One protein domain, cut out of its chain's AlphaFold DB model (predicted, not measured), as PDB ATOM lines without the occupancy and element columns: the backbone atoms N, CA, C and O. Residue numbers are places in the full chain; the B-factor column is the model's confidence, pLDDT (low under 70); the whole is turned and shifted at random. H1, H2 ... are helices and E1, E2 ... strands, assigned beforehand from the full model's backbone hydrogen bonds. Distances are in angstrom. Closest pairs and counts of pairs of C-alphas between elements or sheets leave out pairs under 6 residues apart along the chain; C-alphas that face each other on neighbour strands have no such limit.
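Overview. This is residues 6 to 52 of the 66 residues of the protein "Monooxygenase ycnE" of Cedecea neteri (UniProt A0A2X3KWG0). An open C of chain: a long two-stranded hairpin, E1 and E2, makes one side, H1 turns the corner at the end where E2 finishes, and H2 and H3 run back in a line of short helices over the hairpin, with an empty gap between. Residues 37 to 44 and 46 to 51, in H2 and H3 for the most part, stand free of the rest. The printed part has 47 residues with two named strands and three named helices, in the order E1, E2, H1, H2, H3; the sheet has the order E1 - E2 and is antiparallel, and the class is mixed, helices and strands. The whole is loose, with a radius of gyration of the C-alphas of 12.7 A, and its outline is flat, spanning 35 by 24 by 12 A.

Along the chain. Strand E1 is residues 6 to 12, 20.1 A from first to last C-alpha, and begins at C-alpha 6 at (26.711, 22.706, 56.261). Strand E2 is residues 20 to 26, 19.4 A long, and ends at C-alpha 26 at (28.821, 17.973, 55.162). Helix H1, residues 29 to 37, measures 12.4 A, and helix H2, residues 39 to 45, measures 9.8 A. Helix H3 is residues 48 to 51, 5.0 A long, and ends at C-alpha 51 at (25.512, 19.372, 30.385).

Arrangement. E1 and E2 are antiparallel neighbours and form a hairpin, with 173 degrees between their N-to-C directions. C-alphas 10 and 22 face each other at 4.5 A. N 11 and O 21 are within hydrogen-bond range at 2.8 A, and so are N 23 and O 9 at 2.9 A. The closest C-alphas of E2 and H1 are those of Trp 26 and Leu 32, 6.2 A apart. H1 and H2 are close but not clearly touching, and their closest C-alphas are those of Asn 36 and Gln 42, 7.0 A apart. Their lines stand at 82 degrees, about perpendicular. H2 and H3 meet only through their link. H1 and H3 are apart, E1 is apart from H1, H2 and H3, and E2 is apart from H2 and H3. In H1 and H2 every O i to N i+4 pair is within hydrogen-bond range; H3, with four residues, is too short for such a pair, and its one O i to N i+3 pair is within range.

Size, cuts and confidence. The two C-alphas farthest apart are those of Gln 15 and Gln 30, at 34.9 A. The printed part has no cut. The links from E2 to H1, H1 to H2 and H2 to H3 are tight, the link from E1 to E2 is short, and no link is long. The mean pLDDT of the printed part is 95.0, and no printed residue is under 70.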
ATOM      1  N   LEU A   6      26.206  21.580  55.474       92.19
ATOM      2  CA  LEU A   6      26.711  22.706  56.261       92.19
ATOM      3  C   LEU A   6      26.956  23.934  55.374       92.19
ATOM      4  O   LEU A   6      26.642  25.047  55.784       92.19
ATOM      5  N   ASP A   7      27.446  23.715  54.155       92.06
ATOM      6  CA  ASP A   7      27.617  24.716  53.101       92.06
ATOM      7  C   ASP A   7      27.244  24.098  51.753       92.06
ATOM      8  O   ASP A   7      27.419  22.895  51.544       92.06
ATOM      9  N   TYR A   8      26.713  24.922  50.852       92.94
ATOM     10  CA  TYR A   8      26.386  24.529  49.484       92.94
ATOM     11  C   TYR A   8      26.357  25.778  48.600       92.94
ATOM     12  O   TYR A   8      25.310  26.410  48.424       92.94
ATOM     13  N   THR A   9      27.517  26.161  48.076       95.75
ATOM     14  CA  THR A   9      27.687  27.422  47.346       95.75
ATOM     15  C   THR A   9      28.236  27.174  45.943       95.75
ATOM     16  O   THR A   9      29.254  26.505  45.782       95.75
ATOM     17  N   LEU A  10      27.567  27.735  44.930       95.56
ATOM     18  CA  LEU A  10      27.986  27.703  43.528       95.56
ATOM     19  C   LEU A  10      28.848  28.927  43.200       95.56
ATOM     20  O   LEU A  10      28.469  30.062  43.484       95.56
ATOM     21  N   PHE A  11      29.968  28.688  42.535       97.19
ATOM     22  CA  PHE A  11      30.889  29.691  42.026       97.19
ATOM     23  C   PHE A  11      31.075  29.489  40.524       97.19
ATOM     24  O   PHE A  11      31.082  28.360  40.041       97.19
ATOM     25  N   GLN A  12      31.272  30.583  39.799       97.50
ATOM     26  CA  GLN A  12      31.666  30.580  38.394       97.50
ATOM     27  C   GLN A  12      33.100  31.102  38.298       97.50
ATOM     28  O   GLN A  12      33.445  32.079  38.972       97.50
ATOM     29  N   LEU A  13      33.945  30.465  37.486       97.06
ATOM     30  CA  LEU A  13      35.289  30.985  37.255       97.06
ATOM     31  C   LEU A  13      35.233  32.286  36.456       97.06
ATOM     32  O   LEU A  13      34.567  32.387  35.432       97.06
ATOM     33  N   GLN A  14      36.003  33.283  36.896       97.50
ATOM     34  CA  GLN A  14      36.052  34.585  36.225       97.50
ATOM     35  C   GLN A  14      36.725  34.523  34.849       97.50
ATOM     36  O   GLN A  14      36.328  35.249  33.945       97.50
ATOM     37  N   GLN A  15      37.761  33.692  34.706       97.88
ATOM     38  CA  GLN A  15      38.533  33.572  33.462       97.88
ATOM     39  C   GLN A  15      37.948  32.524  32.503       97.88
ATOM     40  O   GLN A  15      38.248  32.551  31.315       97.88
ATOM     41  N   GLU A  16      37.096  31.629  33.011       96.69
ATOM     42  CA  GLU A  16      36.496  30.515  32.268       96.69
ATOM     43  C   GLU A  16      35.001  30.413  32.623       96.69
ATOM     44  O   GLU A  16      34.620  29.567  33.431       96.69
ATOM     45  N   PRO A  17      34.138  31.291  32.075       95.06
ATOM     46  CA  PRO A  17      32.748  31.428  32.524       95.06
ATOM     47  C   PRO A  17      31.889  30.166  32.381       95.06
ATOM     48  O   PRO A  17      30.898  30.021  33.089       95.06
ATOM     49  N   ASP A  18      32.260  29.231  31.513       96.31
ATOM     50  CA  ASP A  18      31.548  27.955  31.368       96.31
ATOM     51  C   ASP A  18      31.940  26.927  32.449       96.31
ATOM     52  O   ASP A  18      31.377  25.835  32.510       96.31
ATOM     53  N   THR A  19      32.880  27.280  33.332       96.19
ATOM     54  CA  THR A  19      33.339  26.432  34.433       96.19
ATOM     55  C   THR A  19      32.738  26.876  35.759       96.19
ATOM     56  O   THR A  19      32.875  28.026  36.193       96.19
ATOM     57  N   PHE A  20      32.140  25.911  36.454       96.25
ATOM     58  CA  PHE A  20      31.482  26.115  37.735       96.25
ATOM     59  C   PHE A  20      32.071  25.205  38.811       96.25
ATOM     60  O   PHE A  20      32.401  24.050  38.555       96.25
ATOM     61  N   TYR A  21      32.152  25.721  40.034       96.00
ATOM     62  CA  TYR A  21      32.544  24.974  41.225       96.00
ATOM     63  C   TYR A  21      31.412  25.020  42.235       96.00
ATOM     64  O   TYR A  21      30.919  26.097  42.562       96.00
ATOM     65  N   VAL A  22      31.040  23.868  42.779       95.06
ATOM     66  CA  VAL A  22      30.199  23.813  43.973       95.06
ATOM     67  C   VAL A  22      31.103  23.490  45.150       95.06
ATOM     68  O   VAL A  22      31.791  22.469  45.144       95.06
ATOM     69  N   ARG A  23      31.131  24.371  46.151       95.81
ATOM     70  CA  ARG A  23      31.737  24.058  47.444       95.81
ATOM     71  C   ARG A  23      30.647  23.537  48.359       95.81
ATOM     72  O   ARG A  23      29.667  24.233  48.621       95.81
ATOM     73  N   GLU A  24      30.851  22.327  48.845       95.19
ATOM     74  CA  GLU A  24      29.925  21.653  49.740       95.19
ATOM     75  C   GLU A  24      30.676  21.232  50.999       95.19
ATOM     76  O   GLU A  24      31.786  20.703  50.918       95.19
ATOM     77  N   SER A  25      30.074  21.447  52.164       95.31
ATOM     78  CA  SER A  25      30.554  20.863  53.415       95.31
ATOM     79  C   SER A  25      29.428  20.092  54.084       95.31
ATOM     80  O   SER A  25      28.253  20.455  53.995       95.31
ATOM     81  N   TRP A  26      29.778  18.986  54.729       95.06
ATOM     82  CA  TRP A  26      28.821  17.973  55.162       95.06
ATOM     83  C   TRP A  26      29.075  17.584  56.613       95.06
ATOM     84  O   TRP A  26      30.221  17.519  57.058       95.06
ATOM     85  N   ARG A  27      28.011  17.255  57.356       94.56
ATOM     86  CA  ARG A  27      28.095  16.645  58.698       94.56
ATOM     87  C   ARG A  27      28.538  15.176  58.614       94.56
ATOM     88  O   ARG A  27      27.834  14.280  59.073       94.56
ATOM     89  N   GLY A  28      29.701  14.938  58.013       93.69
ATOM     90  CA  GLY A  28      30.297  13.622  57.804       93.69
ATOM     91  C   GLY A  28      29.783  12.877  56.568       93.69
ATOM     92  O   GLY A  28      28.843  13.299  55.892       93.69
ATOM     93  N   GLN A  29      30.411  11.729  56.297       93.12
ATOM     94  CA  GLN A  29      30.197  10.941  55.079       93.12
ATOM     95  C   GLN A  29      28.745  10.479  54.903       93.12
ATOM     96  O   GLN A  29      28.214  10.537  53.802       93.12
ATOM     97  N   GLN A  30      28.062  10.098  55.986       95.44
ATOM     98  CA  GLN A  30      26.678   9.622  55.908       95.44
ATOM     99  C   GLN A  30      25.715  10.684  55.346       95.44
ATOM    100  O   GLN A  30      24.760  10.344  54.648       95.44
ATOM    101  N   ALA A  31      25.961  11.970  55.625       95.19
ATOM    102  CA  ALA A  31      25.155  13.062  55.083       95.19
ATOM    103  C   ALA A  31      25.397  13.257  53.575       95.19
ATOM    104  O   ALA A  31      24.442  13.495  52.833       95.19
ATOM    105  N   LEU A  32      26.646  13.102  53.126       94.88
ATOM    106  CA  LEU A  32      27.007  13.118  51.707       94.88
ATOM    107  C   LEU A  32      26.414  11.910  50.964       94.88
ATOM    108  O   LEU A  32      25.814  12.070  49.905       94.88
ATOM    109  N   ASP A  33      26.495  10.710  51.537       95.31
ATOM    110  CA  ASP A  33      25.906   9.505  50.939       95.31
ATOM    111  C   ASP A  33      24.385   9.639  50.808       95.31
ATOM    112  O   ASP A  33      23.806   9.316  49.765       95.31
ATOM    113  N   LEU A  34      23.729  10.182  51.844       95.06
ATOM    114  CA  LEU A  34      22.309  10.501  51.787       95.06
ATOM    115  C   LEU A  34      22.031  11.497  50.660       95.06
ATOM    116  O   LEU A  34      21.161  11.215  49.840       95.06
ATOM    117  N   HIS A  35      22.765  12.613  50.584       94.69
ATOM    118  CA  HIS A  35      22.635  13.597  49.506       94.69
ATOM    119  C   HIS A  35      22.711  12.942  48.121       94.69
ATOM    120  O   HIS A  35      21.798  13.116  47.311       94.69
ATOM    121  N   ASN A  36      23.731  12.108  47.905       94.31
ATOM    122  CA  ASN A  36      23.961  11.401  46.650       94.31
ATOM    123  C   ASN A  36      22.809  10.452  46.292       94.31
ATOM    124  O   ASN A  36      22.529  10.239  45.116       94.31
ATOM    125  N   SER A  37      22.105   9.889  47.275       95.69
ATOM    126  CA  SER A  37      20.966   8.992  47.032       95.69
ATOM    127  C   SER A  37      19.650   9.710  46.694       95.69
ATOM    128  O   SER A  37      18.709   9.072  46.214       95.69
ATOM    129  N   LEU A  38      19.540  11.022  46.945       94.81
ATOM    130  CA  LEU A  38      18.262  11.725  46.831       94.81
ATOM    131  C   LEU A  38      17.802  11.880  45.371       94.81
ATOM    132  O   LEU A  38      18.623  12.109  44.477       94.81
ATOM    133  N   PRO A  39      16.476  11.861  45.109       96.19
ATOM    134  CA  PRO A  39      15.944  11.885  43.745       96.19
ATOM    135  C   PRO A  39      16.404  13.071  42.890       96.19
ATOM    136  O   PRO A  39      16.611  12.909  41.692       96.19
ATOM    137  N   HIS A  40      16.579  14.255  43.482       91.94
ATOM    138  CA  HIS A  40      17.015  15.442  42.744       91.94
ATOM    139  C   HIS A  40      18.486  15.362  42.320       91.94
ATOM    140  O   HIS A  40      18.805  15.756  41.202       91.94
ATOM    141  N   PHE A  41      19.364  14.806  43.161       93.50
ATOM    142  CA  PHE A  41      20.763  14.589  42.794       93.50
ATOM    143  C   PHE A  41      20.866  13.519  41.704       93.50
ATOM    144  O   PHE A  41      21.498  13.732  40.677       93.50
ATOM    145  N   GLN A  42      20.132  12.412  41.845       96.50
ATOM    146  CA  GLN A  42      20.061  11.373  40.813       96.50
ATOM    147  C   GLN A  42      19.474  11.886  39.485       96.50
ATOM    148  O   GLN A  42      19.886  11.450  38.411       96.50
ATOM    149  N   ALA A  43      18.523  12.824  39.526       95.06
ATOM    150  CA  ALA A  43      18.008  13.483  38.329       95.06
ATOM    151  C   ALA A  43      19.056  14.387  37.659       95.06
ATOM    152  O   ALA A  43      19.096  14.444  36.430       95.06
ATOM    153  N   PHE A  44      19.904  15.063  38.441       92.00
ATOM    154  CA  PHE A  44      21.048  15.811  37.923       92.00
ATOM    155  C   PHE A  44      22.084  14.874  37.293       92.00
ATOM    156  O   PHE A  44      22.459  15.099  36.146       92.00
ATOM    157  N   VAL A  45      22.442  13.769  37.961       94.06
ATOM    158  CA  VAL A  45      23.399  12.766  37.453       94.06
ATOM    159  C   VAL A  45      23.046  12.278  36.052       94.06
ATOM    160  O   VAL A  45      23.904  12.218  35.178       94.06
ATOM    161  N   LYS A  46      21.763  12.018  35.796       95.69
ATOM    162  CA  LYS A  46      21.274  11.573  34.479       95.69
ATOM    163  C   LYS A  46      21.428  12.606  33.358       95.69
ATOM    164  O   LYS A  46      21.278  12.246  32.197       95.69
ATOM    165  N   GLN A  47      21.653  13.872  33.693       95.31
ATOM    166  CA  GLN A  47      21.809  14.969  32.737       95.31
ATOM    167  C   GLN A  47      23.271  15.403  32.583       95.31
ATOM    168  O   GLN A  47      23.571  16.153  31.660       95.31
ATOM    169  N   MET A  48      24.175  14.942  33.454       93.38
ATOM    170  CA  MET A  48      25.563  15.409  33.500       93.38
ATOM    171  C   MET A  48      26.284  15.228  32.165       93.38
ATOM    172  O   MET A  48      26.896  16.180  31.699       93.38
ATOM    173  N   ASP A  49      26.128  14.078  31.506       91.44
ATOM    174  CA  ASP A  49      26.776  13.808  30.212       91.44
ATOM    175  C   ASP A  49      26.345  14.782  29.103       91.44
ATOM    176  O   ASP A  49      27.093  15.027  28.163       91.44
ATOM    177  N   ALA A  50      25.131  15.336  29.194       95.50
ATOM    178  CA  ALA A  50      24.621  16.304  28.226       95.50
ATOM    179  C   ALA A  50      24.971  17.756  28.589       95.50
ATOM    180  O   ALA A  50      24.918  18.629  27.723       95.50
ATOM    181  N   LEU A  51      25.271  18.027  29.862       94.00
ATOM    182  CA  LEU A  51      25.512  19.372  30.385       94.00
ATOM    183  C   LEU A  51      27.000  19.700  30.533       94.00
ATOM    184  O   LEU A  51      27.377  20.861  30.399       94.00
ATOM    185  N   LEU A  52      27.834  18.709  30.847       94.88
ATOM    186  CA  LEU A  52      29.246  18.900  31.147       94.88
ATOM    187  C   LEU A  52      30.104  18.562  29.928       94.88
ATOM    188  O   LEU A  52      29.928  17.525  29.295       94.88
TER     189      LEU A  52